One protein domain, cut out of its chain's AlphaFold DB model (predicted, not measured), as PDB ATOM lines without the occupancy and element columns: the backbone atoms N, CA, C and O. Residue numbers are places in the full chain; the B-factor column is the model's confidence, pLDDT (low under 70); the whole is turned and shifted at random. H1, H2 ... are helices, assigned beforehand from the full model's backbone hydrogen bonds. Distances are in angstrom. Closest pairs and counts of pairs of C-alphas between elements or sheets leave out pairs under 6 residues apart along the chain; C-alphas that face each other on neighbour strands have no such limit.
ATOM      1  N   HIS A 287     263.276 222.390 274.347       77.25
ATOM      2  CA  HIS A 287     263.064 221.474 273.224       77.25
ATOM      3  C   HIS A 287     261.583 221.248 272.894       77.25
ATOM      4  O   HIS A 287     261.214 221.243 271.719       77.25
ATOM      5  N   ARG A 288     260.720 221.108 273.909       76.81
ATOM      6  CA  ARG A 288     259.278 220.896 273.710       76.81
ATOM      7  C   ARG A 288     258.623 222.127 273.090       76.81
ATOM      8  O   ARG A 288     257.869 222.014 272.126       76.81
ATOM      9  N   THR A 289     258.973 223.309 273.591       76.81
ATOM     10  CA  THR A 289     258.510 224.590 273.044       76.81
ATOM     11  C   THR A 289     258.947 224.752 271.585       76.81
ATOM     12  O   THR A 289     258.116 225.037 270.722       76.81
ATOM     13  N   ALA A 290     260.218 224.472 271.271       80.56
ATOM     14  CA  ALA A 290     260.734 224.524 269.903       80.56
ATOM     15  C   ALA A 290     259.981 223.582 268.940       80.56
ATOM     16  O   ALA A 290     259.639 223.987 267.825       80.56
ATOM     17  N   ARG A 291     259.654 222.357 269.378       84.75
ATOM     18  CA  ARG A 291     258.878 221.386 268.587       84.75
ATOM     19  C   ARG A 291     257.457 221.873 268.295       84.75
ATOM     20  O   ARG A 291     257.027 221.820 267.142       84.75
ATOM     21  N   ILE A 292     256.751 222.406 269.297       83.75
ATOM     22  CA  ILE A 292     255.405 222.981 269.116       83.75
ATOM     23  C   ILE A 292     255.451 224.121 268.092       83.75
ATOM     24  O   ILE A 292     254.654 224.143 267.153       83.75
ATOM     25  N   HIS A 293     256.415 225.040 268.216       82.94
ATOM     26  CA  HIS A 293     256.581 226.128 267.248       82.94
ATOM     27  C   HIS A 293     256.820 225.608 265.832       82.94
ATOM     28  O   HIS A 293     256.180 226.077 264.886       82.94
ATOM     29  N   GLN A 294     257.708 224.625 265.679       87.06
ATOM     30  CA  GLN A 294     257.999 224.014 264.388       87.06
ATOM     31  C   GLN A 294     256.735 223.421 263.754       87.06
ATOM     32  O   GLN A 294     256.484 223.642 262.568       87.06
ATOM     33  N   ASP A 295     255.900 222.745 264.534       87.69
ATOM     34  CA  ASP A 295     254.662 222.119 264.072       87.69
ATOM     35  C   ASP A 295     253.571 223.112 263.663       87.69
ATOM     36  O   ASP A 295     252.954 222.974 262.596       87.69
ATOM     37  N   LEU A 296     253.342 224.145 264.478       89.00
ATOM     38  CA  LEU A 296     252.413 225.224 264.140       89.00
ATOM     39  C   LEU A 296     252.869 225.940 262.864       89.00
ATOM     40  O   LEU A 296     252.078 226.197 261.953       89.00
ATOM     41  N   TYR A 297     254.174 226.161 262.734       88.12
ATOM     42  CA  TYR A 297     254.757 226.759 261.546       88.12
ATOM     43  C   TYR A 297     254.609 225.877 260.296       88.12
ATOM     44  O   TYR A 297     254.275 226.381 259.219       88.12
ATOM     45  N   GLN A 298     254.793 224.557 260.400       89.19
ATOM     46  CA  GLN A 298     254.524 223.647 259.278       89.19
ATOM     47  C   GLN A 298     253.047 223.660 258.875       89.19
ATOM     48  O   GLN A 298     252.735 223.663 257.679       89.19
ATOM     49  N   THR A 299     252.143 223.750 259.850       90.62
ATOM     50  CA  THR A 299     250.702 223.892 259.604       90.62
ATOM     51  C   THR A 299     250.406 225.176 258.826       90.62
ATOM     52  O   THR A 299     249.762 225.131 257.772       90.62
ATOM     53  N   PHE A 300     250.969 226.309 259.259       92.69
ATOM     54  CA  PHE A 300     250.860 227.582 258.545       92.69
ATOM     55  C   PHE A 300     251.385 227.495 257.106       92.69
ATOM     56  O   PHE A 300     250.724 227.934 256.162       92.69
ATOM     57  N   LYS A 301     252.557 226.878 256.898       90.31
ATOM     58  CA  LYS A 301     253.132 226.683 255.555       90.31
ATOM     59  C   LYS A 301     252.221 225.869 254.652       90.31
ATOM     60  O   LYS A 301     252.124 226.176 253.460       90.31
ATOM     61  N   CYS A 302     251.595 224.824 255.186       93.81
ATOM     62  CA  CYS A 302     250.652 224.010 254.432       93.81
ATOM     63  C   CYS A 302     249.457 224.856 253.985       93.81
ATOM     64  O   CYS A 302     249.127 224.838 252.797       93.81
ATOM     65  N   LEU A 303     248.901 225.676 254.881       92.88
ATOM     66  CA  LEU A 303     247.810 226.600 254.569       92.88
ATOM     67  C   LEU A 303     248.215 227.660 253.528       92.88
ATOM     68  O   LEU A 303     247.534 227.819 252.518       92.88
ATOM     69  N   SER A 304     249.363 228.320 253.693       95.25
ATOM     70  CA  SER A 304     249.885 229.297 252.718       95.25
ATOM     71  C   SER A 304     250.109 228.664 251.339       95.25
ATOM     72  O   SER A 304     249.683 229.198 250.312       95.25
ATOM     73  N   ARG A 305     250.734 227.479 251.281       94.44
ATOM     74  CA  ARG A 305     250.930 226.735 250.027       94.44
ATOM     75  C   ARG A 305     249.595 226.373 249.381       94.44
ATOM     76  O   ARG A 305     249.489 226.441 248.157       94.44
ATOM     77  N   ARG A 306     248.602 225.997 250.187       92.75
ATOM     78  CA  ARG A 306     247.251 225.681 249.729       92.75
ATOM     79  C   ARG A 306     246.599 226.900 249.085       92.75
ATOM     80  O   ARG A 306     246.254 226.809 247.913       92.75
ATOM     81  N   LEU A 307     246.546 228.031 249.792       94.25
ATOM     82  CA  LEU A 307     246.003 229.297 249.283       94.25
ATOM     83  C   LEU A 307     246.662 229.715 247.966       94.25
ATOM     84  O   LEU A 307     245.969 230.108 247.034       94.25
ATOM     85  N   ARG A 308     247.986 229.550 247.839       94.81
ATOM     86  CA  ARG A 308     248.707 229.836 246.586       94.81
ATOM     87  C   ARG A 308     248.318 228.947 245.412       94.81
ATOM     88  O   ARG A 308     248.280 229.412 244.279       94.81
ATOM     89  N   ARG A 309     248.086 227.660 245.667       93.69
ATOM     90  CA  ARG A 309     247.753 226.682 244.620       93.69
ATOM     91  C   ARG A 309     246.284 226.723 244.217       93.69
ATOM     92  O   ARG A 309     245.968 226.268 243.121       93.69
ATOM     93  N   THR A 310     245.416 227.227 245.090       94.19
ATOM     94  CA  THR A 310     243.981 227.355 244.836       94.19
ATOM     95  C   THR A 310     243.618 228.801 244.530       94.19
ATOM     96  O   THR A 310     243.685 229.215 243.379       94.19
ATOM     97  N   LEU A 311     243.304 229.575 245.566       92.88
ATOM     98  CA  LEU A 311     242.746 230.918 245.488       92.88
ATOM     99  C   LEU A 311     243.660 231.872 244.716       92.88
ATOM    100  O   LEU A 311     243.241 232.517 243.766       92.88
ATOM    101  N   LEU A 312     244.944 231.918 245.070       94.56
ATOM    102  CA  LEU A 312     245.875 232.904 244.519       94.56
ATOM    103  C   LEU A 312     246.533 232.449 243.216       94.56
ATOM    104  O   LEU A 312     247.351 233.186 242.662       94.56
ATOM    105  N   ARG A 313     246.178 231.268 242.690       95.44
ATOM    106  CA  ARG A 313     246.702 230.786 241.404       95.44
ATOM    107  C   ARG A 313     246.375 231.771 240.279       95.44
ATOM    108  O   ARG A 313     247.226 232.023 239.429       95.44
ATOM    109  N   HIS A 314     245.181 232.357 240.326       94.50
ATOM    110  CA  HIS A 314     244.700 233.350 239.361       94.50
ATOM    111  C   HIS A 314     245.187 234.776 239.671       94.50
ATOM    112  O   HIS A 314     245.147 235.644 238.809       94.50
ATOM    113  N   HIS A 315     245.745 235.002 240.864       95.06
ATOM    114  CA  HIS A 315     246.206 236.312 241.334       95.06
ATOM    115  C   HIS A 315     247.734 236.415 241.428       95.06
ATOM    116  O   HIS A 315     248.253 237.306 242.096       95.06
ATOM    117  N   ARG A 316     248.489 235.533 240.759       95.06
ATOM    118  CA  ARG A 316     249.963 235.535 240.834       95.06
ATOM    119  C   ARG A 316     250.574 236.865 240.378       95.06
ATOM    120  O   ARG A 316     251.404 237.421 241.084       95.06
ATOM    121  N   ARG A 317     250.106 237.414 239.249       95.19
ATOM    122  CA  ARG A 317     250.542 238.736 238.758       95.19
ATOM    123  C   ARG A 317     250.146 239.861 239.717       95.19
ATOM    124  O   ARG A 317     250.910 240.801 239.904       95.19
ATOM    125  N   CYS A 318     248.973 239.752 240.343       95.25
ATOM    126  CA  CYS A 318     248.508 240.711 241.342       95.25
ATOM    127  C   CYS A 318     249.392 240.691 242.593       95.25
ATOM    128  O   CYS A 318     249.739 241.753 243.085       95.25
ATOM    129  N   LEU A 319     249.801 239.509 243.069       94.12
ATOM    130  CA  LEU A 319     250.756 239.371 244.174       94.12
ATOM    131  C   LEU A 319     252.092 240.039 243.851       94.12
ATOM    132  O   LEU A 319     252.630 240.762 244.684       94.12
ATOM    133  N   ASP A 320     252.616 239.831 242.643       92.81
ATOM    134  CA  ASP A 320     253.883 240.441 242.237       92.81
ATOM    135  C   ASP A 320     253.785 241.969 242.125       92.81
ATOM    136  O   ASP A 320     254.694 242.664 242.576       92.81
ATOM    137  N   ARG A 321     252.663 242.490 241.611       93.19
ATOM    138  CA  ARG A 321     252.386 243.933 241.554       93.19
ATOM    139  C   ARG A 321     252.196 244.539 242.948       93.19
ATOM    140  O   ARG A 321     252.790 245.569 243.239       93.19
ATOM    141  N   GLN A 322     251.417 243.887 243.812       92.44
ATOM    142  CA  GLN A 322     251.147 244.358 245.173       92.44
ATOM    143  C   GLN A 322     252.430 244.426 246.008       92.44
ATOM    144  O   GLN A 322     252.595 245.347 246.792       92.44
ATOM    145  N   ARG A 323     253.372 243.496 245.807       90.69
ATOM    146  CA  ARG A 323     254.701 243.569 246.435       90.69
ATOM    147  C   ARG A 323     255.504 244.787 245.991       90.69
ATOM    148  O   ARG A 323     256.265 245.306 246.781       90.69
ATOM    149  N   GLN A 324     255.397 245.198 244.728       91.19
ATOM    150  CA  GLN A 324     256.136 246.356 244.212       91.19
ATOM    151  C   GLN A 324     255.504 247.684 244.645       91.19
ATOM    152  O   GLN A 324     256.203 248.684 244.753       91.19
ATOM    153  N   MET A 325     254.188 247.694 244.873       88.25
ATOM    154  CA  MET A 325     253.428 248.882 245.265       88.25
ATOM    155  C   MET A 325     252.442 248.536 246.394       88.25
ATOM    156  O   MET A 325     251.239 248.430 246.138       88.25
ATOM    157  N   PRO A 326     252.917 248.364 247.643       82.00
ATOM    158  CA  PRO A 326     252.080 247.911 248.761       82.00
ATOM    159  C   PRO A 326     250.864 248.804 249.025       82.00
ATOM    160  O   PRO A 326     249.806 248.307 249.406       82.00
ATOM    161  N   TRP A 327     251.003 250.104 248.759       82.12
ATOM    162  CA  TRP A 327     249.996 251.146 248.987       82.12
ATOM    163  C   TRP A 327     248.825 251.098 248.000       82.12
ATOM    164  O   TRP A 327     247.765 251.652 248.273       82.12
ATOM    165  N   HIS A 328     249.003 250.457 246.844       83.81
ATOM    166  CA  HIS A 328     247.990 250.411 245.798       83.81
ATOM    167  C   HIS A 328     247.303 249.045 245.805       83.81
ATOM    168  O   HIS A 328     247.837 248.068 245.276       83.81
ATOM    169  N   ILE A 329     246.104 248.956 246.384       83.25
ATOM    170  CA  ILE A 329     245.325 247.709 246.454       83.25
ATOM    171  C   ILE A 329     244.693 247.435 245.086       83.25
ATOM    172  O   ILE A 329     243.553 247.788 244.816       83.25
ATOM    173  N   ALA A 330     245.448 246.790 244.196       83.38
ATOM    174  CA  ALA A 330     244.939 246.414 242.873       83.38
ATOM    175  C   ALA A 330     244.078 245.140 242.912       83.38
ATOM    176  O   ALA A 330     243.335 244.854 241.978       83.38
ATOM    177  N   CYS A 331     244.243 244.314 243.948       94.19
ATOM    178  CA  CYS A 331     243.537 243.048 244.087       94.19
ATOM    179  C   CYS A 331     243.368 242.707 245.573       94.19
ATOM    180  O   CYS A 331     244.381 242.499 246.257       94.19
ATOM    181  N   PRO A 332     242.127 242.563 246.070       92.25
ATOM    182  CA  PRO A 332     241.888 242.310 247.488       92.25
ATOM    183  C   PRO A 332     242.475 240.971 247.944       92.25
ATOM    184  O   PRO A 332     243.006 240.877 249.044       92.25
ATOM    185  N   TYR A 333     242.483 239.948 247.081       94.62
ATOM    186  CA  TYR A 333     243.076 238.643 247.385       94.62
ATOM    187  C   TYR A 333     244.595 238.706 247.579       94.62
ATOM    188  O   TYR A 333     245.132 238.080 248.494       94.62
ATOM    189  N   ALA A 334     245.290 239.461 246.725       95.06
ATOM    190  CA  ALA A 334     246.734 239.629 246.821       95.06
ATOM    191  C   ALA A 334     247.116 240.438 248.068       95.06
ATOM    192  O   ALA A 334     247.983 240.008 248.828       95.06
ATOM    193  N   ALA A 335     246.430 241.561 248.306       93.69
ATOM    194  CA  ALA A 335     246.652 242.405 249.476       93.69
ATOM    195  C   ALA A 335     246.360 241.656 250.784       93.69
ATOM    196  O   ALA A 335     247.195 241.645 251.686       93.69
ATOM    197  N   ALA A 336     245.236 240.935 250.855       94.69
ATOM    198  CA  ALA A 336     244.867 240.157 252.033       94.69
ATOM    199  C   ALA A 336     245.865 239.040 252.337       94.69
ATOM    200  O   ALA A 336     246.188 238.802 253.497       94.69
ATOM    201  N   TYR A 337     246.381 238.357 251.311       96.25
ATOM    202  CA  TYR A 337     247.397 237.328 251.508       96.25
ATOM    203  C   TYR A 337     248.703 237.907 252.048       96.25
ATOM    204  O   TYR A 337     249.299 237.301 252.936       96.25
ATOM    205  N   LEU A 338     249.147 239.053 251.528       94.00
ATOM    206  CA  LEU A 338     250.377 239.693 251.989       94.00
ATOM    207  C   LEU A 338     250.227 240.212 253.423       94.00
ATOM    208  O   LEU A 338     251.072 239.879 254.242       94.00
ATOM    209  N   ALA A 339     249.124 240.891 253.755       91.19
ATOM    210  CA  ALA A 339     248.842 241.354 255.118       91.19
ATOM    211  C   ALA A 339     248.703 240.193 256.121       91.19
ATOM    212  O   ALA A 339     249.240 240.237 257.223       91.19
ATOM    213  N   TRP A 340     248.048 239.101 255.721       94.62
ATOM    214  CA  TRP A 340     247.947 237.894 256.543       94.62
ATOM    215  C   TRP A 340     249.305 237.215 256.769       94.62
ATOM    216  O   TRP A 340     249.591 236.731 257.863       94.62
ATOM    217  N   ARG A 341     250.158 237.153 255.740       93.19
ATOM    218  CA  ARG A 341     251.522 236.612 255.855       93.19
ATOM    219  C   ARG A 341     252.391 237.494 256.742       93.19
ATOM    220  O   ARG A 341     253.145 236.950 257.542       93.19
ATOM    221  N   ASP A 342     252.268 238.805 256.593       88.62
ATOM    222  CA  ASP A 342     252.947 239.811 257.400       88.62
ATOM    223  C   ASP A 342     252.588 239.672 258.882       88.62
ATOM    224  O   ASP A 342     253.469 239.464 259.707       88.62
ATOM    225  N   GLU A 343     251.293 239.620 259.204       87.06
ATOM    226  CA  GLU A 343     250.812 239.454 260.577       87.06
ATOM    227  C   GLU A 343     251.274 238.139 261.220       87.06
ATOM    228  O   GLU A 343     251.610 238.108 262.404       87.06
ATOM    229  N   VAL A 344     251.260 237.030 260.472       85.25
ATOM    230  CA  VAL A 344     251.581 235.716 261.047       85.25
ATOM    231  C   VAL A 344     253.085 235.464 261.118       85.25
ATOM    232  O   VAL A 344     253.533 234.869 262.091       85.25
ATOM    233  N   GLU A 345     253.867 235.865 260.112       85.31
ATOM    234  CA  GLU A 345     255.318 235.616 260.071       85.31
ATOM    235  C   GLU A 345     256.173 236.801 260.538       85.31
ATOM    236  O   GLU A 345     257.364 236.603 260.761       85.31
ATOM    237  N   GLY A 346     255.596 237.991 260.723       82.44
ATOM    238  CA  GLY A 346     256.305 239.183 261.194       82.44
ATOM    239  C   GLY A 346     257.317 239.725 260.185       82.44
ATOM    240  O   GLY A 346     258.435 240.077 260.566       82.44
ATOM    241  N   TRP A 347     256.975 239.741 258.893       79.56
ATOM    242  CA  TRP A 347     257.879 240.303 257.889       79.56
ATOM    243  C   TRP A 347     258.062 241.805 258.133       79.56
ATOM    244  O   TRP A 347     257.133 242.521 258.468       79.56
ATOM    245  N   ARG A 348     259.288 242.313 257.980       73.94
ATOM    246  CA  ARG A 348     259.527 243.769 258.044       73.94
ATOM    247  C   ARG A 348     259.235 244.465 256.716       73.94
ATOM    248  O   ARG A 348     259.099 245.681 256.671       73.94
ATOM    249  N   GLN A 349     259.230 243.691 255.634       82.38
ATOM    250  CA  GLN A 349     259.147 244.152 254.254       82.38
ATOM    251  C   GLN A 349     258.297 243.160 253.457       82.38
ATOM    252  O   GLN A 349     258.677 241.996 253.280       82.38
ATOM    253  N   ILE A 350     257.143 243.618 252.971       83.94
ATOM    254  CA  ILE A 350     256.172 242.817 252.207       83.94
ATOM    255  C   ILE A 350     256.809 242.240 250.929       83.94
ATOM    256  O   ILE A 350     256.453 241.150 250.469       83.94
ATOM    257  N   GLU A 351     257.801 242.939 250.381       86.44
ATOM    258  CA  GLU A 351     258.576 242.581 249.195       86.44
ATOM    259  C   GLU A 351     259.294 241.235 249.349       86.44
ATOM    260  O   GLU A 351     259.512 240.527 248.362       86.44
ATOM    261  N   GLN A 352     259.655 240.869 250.582       84.75
ATOM    262  CA  GLN A 352     260.422 239.662 250.879       84.75
ATOM    263  C   GLN A 352     259.548 238.402 250.931       84.75
ATOM    264  O   GLN A 352     260.058 237.287 250.764       84.75
ATOM    265  N   ILE A 353     258.227 238.558 251.090       85.81
ATOM    266  CA  ILE A 353     257.284 237.446 251.212       85.81
ATOM    267  C   ILE A 353     257.346 236.582 249.946       85.81
ATOM    268  O   ILE A 353     256.882 236.977 248.879       85.81
ATOM    269  N   ASP A 354     257.859 235.359 250.091       83.38
ATOM    270  CA  ASP A 354     258.052 234.335 249.049       83.38
ATOM    271  C   ASP A 354     259.175 234.594 248.021       83.38
ATOM    272  O   ASP A 354     259.338 233.771 247.119       83.38
ATOM    273  N   ARG A 355     259.956 235.682 248.137       80.69
ATOM    274  CA  ARG A 355     261.097 235.953 247.235       80.69
ATOM    275  C   ARG A 355     262.421 235.400 247.742       80.69
ATOM    276  O   ARG A 355     263.228 234.955 246.933       80.69
ATOM    277  N   VAL A 356     262.647 235.416 249.053       74.62
ATOM    278  CA  VAL A 356     263.928 234.980 249.614       74.62
ATOM    279  C   VAL A 356     263.898 233.464 249.852       74.62
ATOM    280  O   VAL A 356     263.045 232.984 250.614       74.62
ATOM    281  N   PRO A 357     264.790 232.673 249.214       63.91
ATOM    282  CA  PRO A 357     264.961 231.267 249.550       63.91
ATOM    283  C   PRO A 357     265.302 231.164 251.032       63.91
ATOM    284  O   PRO A 357     266.270 231.754 251.500       63.91
ATOM    285  N   ARG A 358     264.501 230.413 251.792       53.69
ATOM    286  CA  ARG A 358     264.615 230.369 253.261       53.69
ATOM    287  C   ARG A 358     265.990 229.949 253.782       53.69
ATOM    288  O   ARG A 358     266.301 230.253 254.921       53.69
ATOM    289  N   SER A 359     266.800 229.269 252.973       56.16
ATOM    290  CA  SER A 359     268.181 228.920 253.323       56.16
ATOM    291  C   SER A 359     269.104 230.133 253.474       56.16
ATOM    292  O   SER A 359     270.161 229.994 254.074       56.16
ATOM    293  N   GLN A 360     268.735 231.296 252.927       54.12
ATOM    294  CA  GLN A 360     269.553 232.514 252.943       54.12
ATOM    295  C   GLN A 360     269.228 233.471 254.086       54.12
ATOM    296  O   GLN A 360     269.918 234.472 254.242       54.12
ATOM    297  N   VAL A 361     268.202 233.189 254.886       57.31
ATOM    298  CA  VAL A 361     267.877 234.037 256.030       57.31
ATOM    299  C   VAL A 361     268.101 233.215 257.290       57.31
ATOM    300  O   VAL A 361     267.516 232.141 257.433       57.31
ATOM    301  N   GLY A 362     269.028 233.667 258.136       51.50
ATOM    302  CA  GLY A 362     269.604 232.887 259.228       51.50
ATOM    303  C   GLY A 362     268.549 232.280 260.150       51.50
ATOM    304  O   GLY A 362     267.624 232.956 260.585       51.50
ATOM    305  N   VAL A 363     268.705 230.996 260.477       46.81
ATOM    306  CA  VAL A 363     267.795 230.235 261.359       46.81
ATOM    307  C   VAL A 363     267.634 230.897 262.742       46.81
ATOM    308  O   VAL A 363     266.612 230.693 263.387       46.81
ATOM    309  N   GLY A 364     268.595 231.728 263.164       46.47
ATOM    310  CA  GLY A 364     268.552 232.496 264.415       46.47
ATOM    311  C   GLY A 364     267.641 233.731 264.407       46.47
ATOM    312  O   GLY A 364     267.172 234.117 265.471       46.47
ATOM    313  N   ASP A 365     267.324 234.294 263.235       46.88
ATOM    314  CA  ASP A 365     266.409 235.444 263.103       46.88
ATOM    315  C   ASP A 365     264.958 235.006 262.825       46.88
ATOM    316  O   ASP A 365     264.034 235.818 262.851       46.88
ATOM    317  N   TRP A 366     264.744 233.703 262.592       53.12
ATOM    318  CA  TRP A 366     263.432 233.075 262.412       53.12
ATOM    319  C   TRP A 366     263.036 232.246 263.610       53.12
ATOM    320  O   TRP A 366     262.773 231.043 263.532       53.12
ATOM    321  N   ILE A 367     262.857 232.930 264.712       45.19
ATOM    322  CA  ILE A 367     261.676 232.604 265.473       45.19
ATOM    323  C   ILE A 367     260.664 233.572 264.886       45.19
ATOM    324  O   ILE A 367     260.944 234.760 264.751       45.19
ATOM    325  N   LEU A 368     259.482 233.093 264.502       49.06
ATOM    326  CA  LEU A 368     258.321 233.979 264.526       49.06
ATOM    327  C   LEU A 368     258.469 234.889 265.767       49.06
ATOM    328  O   LEU A 368     258.962 234.396 266.792       49.06
ATOM    329  N   PRO A 369     257.910 236.095 265.851       45.72
ATOM    330  CA  PRO A 369     257.517 236.560 267.170       45.72
ATOM    331  C   PRO A 369     256.365 235.670 267.707       45.72
ATOM    332  O   PRO A 369     255.409 236.146 268.285       45.72
ATOM    333  N   LEU A 370     256.441 234.341 267.552       45.78
ATOM    334  CA  LEU A 370     256.026 233.387 268.549       45.78
ATOM    335  C   LEU A 370     257.033 233.323 269.718       45.78
ATOM    336  O   LEU A 370     256.818 232.532 270.619       45.78
ATOM    337  N   THR A 371     258.090 234.137 269.781       40.56
ATOM    338  CA  THR A 371     258.575 234.612 271.095       40.56
ATOM    339  C   THR A 371     257.548 235.538 271.748       40.56
ATOM    340  O   THR A 371     257.431 235.552 272.969       40.56
ATOM    341  N   ASP A 372     256.711 236.192 270.934       49.75
ATOM    342  CA  ASP A 372     255.626 237.072 271.356       49.75
ATOM    343  C   ASP A 372     254.217 236.508 271.084       49.75
ATOM    344  O   ASP A 372     253.210 237.206 271.145       49.75
ATOM    345  N   TRP A 373     254.083 235.192 270.878       56.59
ATOM    346  CA  TRP A 373     252.766 234.529 270.944       56.59
ATOM    347  C   TRP A 373     252.075 234.785 272.290       56.59
ATOM    348  O   TRP A 373     250.849 234.758 272.387       56.59
ATOM    349  N   ARG A 374     252.889 235.069 273.315       49.41
ATOM    350  CA  ARG A 374     252.460 235.549 274.620       49.41
ATOM    351  C   ARG A 374     251.763 236.907 274.558       49.41
ATOM    352  O   ARG A 374     250.912 237.125 275.405       49.41
ATOM    353  N   THR A 375     252.022 237.785 273.592       52.41
ATOM    354  CA  THR A 375     251.300 239.066 273.445       52.41
ATOM    355  C   THR A 375     250.306 239.072 272.288       52.41
ATOM    356  O   THR A 375     249.363 239.866 272.313       52.41
ATOM    357  N   SER A 376     250.463 238.183 271.300       61.84
ATOM    358  CA  SER A 376     249.577 238.126 270.138       61.84
ATOM    359  C   SER A 376     248.132 237.846 270.557       61.84
ATOM    360  O   SER A 376     247.755 236.732 270.932       61.84
ATOM    361  N   GLN A 377     247.294 238.883 270.482       66.81
ATOM    362  CA  GLN A 377     245.929 238.836 271.006       66.81
ATOM    363  C   GLN A 377     245.055 237.788 270.307       66.81
ATOM    364  O   GLN A 377     244.162 237.228 270.938       66.81
ATOM    365  N   TRP A 378     245.309 237.477 269.032       69.00
ATOM    366  CA  TRP A 378     244.512 236.485 268.301       69.00
ATOM    367  C   TRP A 378     244.914 235.036 268.617       69.00
ATOM    368  O   TRP A 378     244.101 234.129 268.441       69.00
ATOM    369  N   LEU A 379     246.125 234.815 269.141       72.00
ATOM    370  CA  LEU A 379     246.588 233.517 269.649       72.00
ATOM    371  C   LEU A 379     246.238 233.292 271.123       72.00
ATOM    372  O   LEU A 379     246.399 232.174 271.615       72.00
ATOM    373  N   LYS A 380     245.692 234.308 271.806       73.44
ATOM    374  CA  LYS A 380     245.238 234.233 273.201       73.44
ATOM    375  C   LYS A 380     244.432 232.965 273.523       73.44
ATOM    376  O   LYS A 380     244.738 232.356 274.536       73.44
ATOM    377  N   PRO A 381     243.471 232.492 272.702       69.44
ATOM    378  CA  PRO A 381     242.728 231.272 273.029       69.44
ATOM    379  C   PRO A 381     243.611 230.020 273.123       69.44
ATOM    380  O   PRO A 381     243.411 229.203 274.016       69.44
ATOM    381  N   ILE A 382     244.599 229.888 272.230       69.06
ATOM    382  CA  ILE A 382     245.566 228.780 272.242       69.06
ATOM    383  C   ILE A 382     246.516 228.941 273.430       69.06
ATOM    384  O   ILE A 382     246.775 227.979 274.147       69.06
ATOM    385  N   ARG A 383     246.990 230.168 273.679       73.06
ATOM    386  CA  ARG A 383     247.846 230.495 274.822       73.06
ATOM    387  C   ARG A 383     247.191 230.184 276.150       73.06
ATOM    388  O   ARG A 383     247.750 229.424 276.928       73.06
ATOM    389  N   ASP A 384     245.992 230.696 276.366       70.56
ATOM    390  CA  ASP A 384     245.260 230.492 277.604       70.56
ATOM    391  C   ASP A 384     244.968 228.989 277.822       70.56
ATOM    392  O   ASP A 384     245.005 228.523 278.954       70.56
ATOM    393  N   GLN A 385     244.744 228.198 276.760       67.06
ATOM    394  CA  GLN A 385     244.614 226.734 276.868       67.06
ATOM    395  C   GLN A 385     245.936 226.026 277.205       67.06
ATOM    396  O   GLN A 385     245.938 225.083 277.996       67.06
ATOM    397  N   MET A 386     247.058 226.467 276.626       65.19
ATOM    398  CA  MET A 386     248.387 225.932 276.948       65.19
ATOM    399  C   MET A 386     248.802 226.276 278.387       65.19
ATOM    400  O   MET A 386     249.362 225.431 279.083       65.19
ATOM    401  N   GLU A 387     248.503 227.493 278.847       67.12
ATOM    402  CA  GLU A 387     248.830 227.987 280.189       67.12
ATOM    403  C   GLU A 387     247.947 227.366 281.274       67.12
ATOM    404  O   GLU A 387     248.461 227.003 282.332       67.12
ATOM    405  N   ARG A 388     246.646 227.164 281.012       64.75
ATOM    406  CA  ARG A 388     245.725 226.527 281.969       64.75
ATOM    407  C   ARG A 388     246.021 225.050 282.225       64.75
ATOM    408  O   ARG A 388     245.418 224.478 283.126       64.75
ATOM    409  N   ARG A 389     246.918 224.419 281.452       59.91
ATOM    410  CA  ARG A 389     247.238 222.983 281.555       59.91
ATOM    411  C   ARG A 389     245.995 222.078 281.540       59.91
ATOM    412  O   ARG A 389     246.099 220.924 281.938       59.91
ATOM    413  N   GLU A 390     244.852 222.556 281.031       56.16
ATOM    414  CA  GLU A 390     243.568 221.824 280.981       56.16
ATOM    415  C   GLU A 390     243.718 220.452 280.300       56.16
ATOM    416  O   GLU A 390     242.992 219.517 280.609       56.16
ATOM    417  N   TRP A 391     244.715 220.316 279.424       54.81
ATOM    418  CA  TRP A 391     245.041 219.091 278.696       54.81
ATOM    419  C   TRP A 391     246.050 218.175 279.405       54.81
ATOM    420  O   TRP A 391     246.084 216.989 279.113       54.81
ATOM    421  N   LEU A 392     246.874 218.711 280.314       50.28
ATOM    422  CA  LEU A 392     247.865 217.946 281.090       50.28
ATOM    423  C   LEU A 392     247.284 217.389 282.396       50.28
ATOM    424  O   LEU A 392     247.923 216.558 283.024       50.28
ATOM    425  N   ASN A 393     246.109 217.865 282.814       49.16
ATOM    426  CA  ASN A 393     245.491 217.531 284.099       49.16
ATOM    427  C   ASN A 393     244.365 216.492 283.982       49.16
ATOM    428  O   ASN A 393     243.526 216.380 284.875       49.16
ATOM    429  N   THR A 394     244.309 215.749 282.876       49.69
ATOM    430  CA  THR A 394     243.458 214.562 282.809       49.69
ATOM    431  C   THR A 394     244.135 213.477 283.644       49.69
ATOM    432  O   THR A 394     245.057 212.807 283.194       49.69
ATOM    433  N   GLN A 395     243.701 213.368 284.902       45.44
ATOM    434  CA  GLN A 395     244.144 212.370 285.884       45.44
ATOM    435  C   GLN A 395     244.113 210.928 285.346       45.44
ATOM    436  O   GLN A 395     244.870 210.097 285.828       45.44
ATOM    437  N   GLU A 406     252.522 209.241 272.854       69.50
ATOM    438  CA  GLU A 406     251.128 209.268 272.385       69.50
ATOM    439  C   GLU A 406     250.375 210.515 272.872       69.50
ATOM    440  O   GLU A 406     249.735 211.218 272.078       69.50
ATOM    441  N   GLY A 407     250.526 210.867 274.152       73.38
ATOM    442  CA  GLY A 407     249.913 212.069 274.725       73.38
ATOM    443  C   GLY A 407     250.431 213.361 274.082       73.38
ATOM    444  O   GLY A 407     249.660 214.281 273.783       73.38
ATOM    445  N   GLU A 408     251.734 213.436 273.786       77.44
ATOM    446  CA  GLU A 408     252.310 214.586 273.084       77.44
ATOM    447  C   GLU A 408     251.755 214.714 271.656       77.44
ATOM    448  O   GLU A 408     251.458 215.823 271.198       77.44
ATOM    449  N   HIS A 409     251.549 213.590 270.964       78.81
ATOM    450  CA  HIS A 409     250.978 213.569 269.622       78.81
ATOM    451  C   HIS A 409     249.533 214.078 269.578       78.81
ATOM    452  O   HIS A 409     249.204 214.870 268.687       78.81
ATOM    453  N   VAL A 410     248.688 213.700 270.543       75.81
ATOM    454  CA  VAL A 410     247.295 214.178 270.634       75.81
ATOM    455  C   VAL A 410     247.244 215.687 270.890       75.81
ATOM    456  O   VAL A 410     246.503 216.409 270.214       75.81
ATOM    457  N   VAL A 411     248.079 216.191 271.804       79.25
ATOM    458  CA  VAL A 411     248.164 217.630 272.106       79.25
ATOM    459  C   VAL A 411     248.642 218.416 270.886       79.25
ATOM    460  O   VAL A 411     248.009 219.398 270.489       79.25
ATOM    461  N   LEU A 412     249.722 217.972 270.237       83.31
ATOM    462  CA  LEU A 412     250.227 218.607 269.018       83.31
ATOM    463  C   LEU A 412     249.180 218.583 267.900       83.31
ATOM    464  O   LEU A 412     249.010 219.577 267.193       83.31
ATOM    465  N   TRP A 413     248.438 217.488 267.752       86.19
ATOM    466  CA  TRP A 413     247.346 217.386 266.787       86.19
ATOM    467  C   TRP A 413     246.237 218.415 267.054       86.19
ATOM    468  O   TRP A 413     245.830 219.132 266.131       86.19
ATOM    469  N   ALA A 414     245.790 218.546 268.306       78.81
ATOM    470  CA  ALA A 414     244.754 219.502 268.694       78.81
ATOM    471  C   ALA A 414     245.204 220.953 268.456       78.81
ATOM    472  O   ALA A 414     244.470 221.742 267.849       78.81
ATOM    473  N   LEU A 415     246.442 221.279 268.847       84.38
ATOM    474  CA  LEU A 415     247.045 222.598 268.641       84.38
ATOM    475  C   LEU A 415     247.153 222.950 267.155       84.38
ATOM    476  O   LEU A 415     246.719 224.028 266.745       84.38
ATOM    477  N   ARG A 416     247.661 222.033 266.318       88.56
ATOM    478  CA  ARG A 416     247.748 222.229 264.860       88.56
ATOM    479  C   ARG A 416     246.369 222.507 264.255       88.56
ATOM    480  O   ARG A 416     246.230 223.404 263.423       88.56
ATOM    481  N   LYS A 417     245.334 221.780 264.687       83.19
ATOM    482  CA  LYS A 417     243.959 221.963 264.201       83.19
ATOM    483  C   LYS A 417     243.403 223.341 264.558       83.19
ATOM    484  O   LYS A 417     242.926 224.051 263.673       83.19
ATOM    485  N   GLN A 418     243.460 223.721 265.833       82.44
ATOM    486  CA  GLN A 418     242.962 225.021 266.290       82.44
ATOM    487  C   GLN A 418     243.705 226.170 265.607       82.44
ATOM    488  O   GLN A 418     243.079 227.084 265.072       82.44
ATOM    489  N   PHE A 419     245.034 226.084 265.553       90.56
ATOM    490  CA  PHE A 419     245.865 227.081 264.896       90.56
ATOM    491  C   PHE A 419     245.550 227.197 263.401       90.56
ATOM    492  O   PHE A 419     245.394 228.305 262.892       90.56
ATOM    493  N   GLY A 420     245.392 226.074 262.694       89.00
ATOM    494  CA  GLY A 420     245.023 226.071 261.279       89.00
ATOM    495  C   GLY A 420     243.682 226.761 261.012       89.00
ATOM    496  O   GLY A 420     243.573 227.540 260.063       89.00
ATOM    497  N   LEU A 421     242.680 226.529 261.870       81.75
ATOM    498  CA  LEU A 421     241.376 227.196 261.788       81.75
ATOM    499  C   LEU A 421     241.487 228.700 262.055       81.75
ATOM    500  O   LEU A 421     240.982 229.488 261.257       81.75
ATOM    501  N   LEU A 422     242.181 229.101 263.124       81.81
ATOM    502  CA  LEU A 422     242.386 230.515 263.451       81.81
ATOM    503  C   LEU A 422     243.136 231.247 262.335       81.81
ATOM    504  O   LEU A 422     242.697 232.310 261.900       81.81
ATOM    505  N   ALA A 423     244.209 230.657 261.807       89.50
ATOM    506  CA  ALA A 423     244.968 231.234 260.705       89.50
ATOM    507  C   ALA A 423     244.104 231.403 259.441       89.50
ATOM    508  O   ALA A 423     244.182 232.440 258.782       89.50
ATOM    509  N   ALA A 424     243.240 230.433 259.119       89.31
ATOM    510  CA  ALA A 424     242.319 230.530 257.985       89.31
ATOM    511  C   ALA A 424     241.222 231.589 258.201       89.31
ATOM    512  O   ALA A 424     240.913 232.359 257.290       89.31
ATOM    513  N   MET A 425     240.655 231.665 259.409       82.94
ATOM    514  CA  MET A 425     239.699 232.712 259.782       82.94
ATOM    515  C   MET A 425     240.334 234.100 259.687       82.94
ATOM    516  O   MET A 425     239.702 235.030 259.188       82.94
ATOM    517  N   ARG A 426     241.597 234.232 260.104       89.00
ATOM    518  CA  ARG A 426     242.322 235.499 260.042       89.00
ATOM    519  C   ARG A 426     242.583 235.947 258.607       89.00
ATOM    520  O   ARG A 426     242.346 237.106 258.283       89.00
ATOM    521  N   PHE A 427     242.954 235.024 257.719       93.00
ATOM    522  CA  PHE A 427     243.037 235.311 256.285       93.00
ATOM    523  C   PHE A 427     241.700 235.824 255.721       93.00
ATOM    524  O   PHE A 427     241.671 236.813 254.992       93.00
ATOM    525  N   ARG A 428     240.575 235.198 256.097       88.44
ATOM    526  CA  ARG A 428     239.234 235.646 255.681       88.44
ATOM    527  C   ARG A 428     238.911 237.060 256.177       88.44
ATOM    528  O   ARG A 428     238.290 237.820 255.440       88.44
ATOM    529  N   GLN A 429     239.313 237.416 257.396       84.75
ATOM    530  CA  GLN A 429     239.128 238.772 257.925       84.75
ATOM    531  C   GLN A 429     239.904 239.803 257.103       84.75
ATOM    532  O   GLN A 429     239.318 240.793 256.678       84.75
ATOM    533  N   TRP A 430     241.180 239.539 256.805       91.06
ATOM    534  CA  TRP A 430     241.966 240.400 255.918       91.06
ATOM    535  C   TRP A 430     241.347 240.530 254.534       91.06
ATOM    536  O   TRP A 430     241.312 241.624 253.981       91.06
ATOM    537  N   LEU A 431     240.812 239.436 253.989       90.75
ATOM    538  CA  LEU A 431     240.122 239.474 252.707       90.75
ATOM    539  C   LEU A 431     238.906 240.399 252.743       90.75
ATOM    540  O   LEU A 431     238.744 241.201 251.834       90.75
ATOM    541  N   ALA A 432     238.096 240.335 253.802       78.56
ATOM    542  CA  ALA A 432     236.944 241.218 253.958       78.56
ATOM    543  C   ALA A 432     237.358 242.697 254.068       78.56
ATOM    544  O   ALA A 432     236.766 243.545 253.406       78.56
ATOM    545  N   VAL A 433     238.406 242.996 254.845       78.75
ATOM    546  CA  VAL A 433     238.954 244.358 254.989       78.75
ATOM    547  C   VAL A 433     239.462 244.893 253.647       78.75
ATOM    548  O   VAL A 433     239.127 246.007 253.258       78.75
ATOM    549  N   MET A 434     240.233 244.092 252.908       87.94
ATOM    550  CA  MET A 434     240.814 244.512 251.628       87.94
ATOM    551  C   MET A 434     239.769 244.605 250.512       87.94
ATOM    552  O   MET A 434     239.881 245.471 249.649       87.94
ATOM    553  N   ALA A 435     238.741 243.751 250.532       80.56
ATOM    554  CA  ALA A 435     237.604 243.841 249.615       80.56
ATOM    555  C   ALA A 435     236.801 245.129 249.844       80.56
ATOM    556  O   ALA A 435     236.467 245.818 248.882       80.56
ATOM    557  N   ALA A 436     236.571 245.496 251.111       75.94
ATOM    558  CA  ALA A 436     235.916 246.751 251.471       75.94
ATOM    559  C   ALA A 436     236.739 247.982 251.051       75.94
ATOM    560  O   ALA A 436     236.175 248.956 250.566       75.94
ATOM    561  N   ALA A 437     238.068 247.925 251.175       75.81
ATOM    562  CA  ALA A 437     238.953 249.007 250.739       75.81
ATOM    563  C   ALA A 437     239.091 249.110 249.202       75.81
ATOM    564  O   ALA A 437     239.417 250.176 248.683       75.81
ATOM    565  N   GLY A 438     238.867 248.010 248.472       62.44
ATOM    566  CA  GLY A 438     239.206 247.863 247.051       62.44
ATOM    567  C   GLY A 438     238.039 247.820 246.058       62.44
ATOM    568  O   GLY A 438     238.282 247.506 244.898       62.44
ATOM    569  N   HIS A 439     236.795 248.098 246.467       50.56
ATOM    570  CA  HIS A 439     235.607 248.134 245.586       50.56
ATOM    571  C   HIS A 439     235.380 246.854 244.744       50.56
ATOM    572  O   HIS A 439     235.101 246.920 243.550       50.56
ATOM    573  N   SER A 440     235.488 245.663 245.346       47.28
ATOM    574  CA  SER A 440     235.010 244.416 244.714       47.28
ATOM    575  C   SER A 440     234.333 243.490 245.730       47.28
ATOM    576  O   SER A 440     234.864 243.247 246.815       47.28
ATOM    577  N   HIS A 441     233.143 242.988 245.384       44.75
ATOM    578  CA  HIS A 441     232.283 242.178 246.252       44.75
ATOM    579  C   HIS A 441     232.420 240.680 245.935       44.75
ATOM    580  O   HIS A 441     232.139 240.225 244.832       44.75
TER     581      HIS A 441
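AT A GLANCE: This is residues 287 to 395 and 406 to 441 of the 529 residues of an uncharacterized protein of Sulfobacillus sp. DSM 109850 (UniProt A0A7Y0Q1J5). H1 and H3 pack on long H5, an all-helix up-and-down bundle, each running against the one before. H2 packs on H3 at one end; residues 359 to 365 stick out. The compact printed part has 145 residues with five named helices, radius of gyration of the C-alphas 16.7 A, spans 55 by 37 by 27 A.

HOW THE PARTS SIT: H1, residues 287 to 309, touches H5, residues 406 to 437, closest C-alphas 296 and 416, 5.6 A. H2, residues 316 to 324, touches H3, residues 332 to 345, closest C-alphas 319 and 334, 4.8 A. H3 touches H5, opposite ways, closest C-alphas 332 and 434, 4.8 A. H4, residues 380 to 387, only just touches H5, with 3 C-alpha pairs within 8 A. Every helix O i to N i+4 pair is within hydrogen-bond range.

IN THESE COORDINATES: H1 runs 32.9 A from C-alpha 287 (263.064, 221.474, 273.224), H5 46.9 A to C-alpha 437 (238.953, 249.007, 250.739).

THE WHOLE: C-alphas 395 and 406 are 15.5 A apart across the cut; the long H3 to H4 link has low confidence at residues 357 to 378.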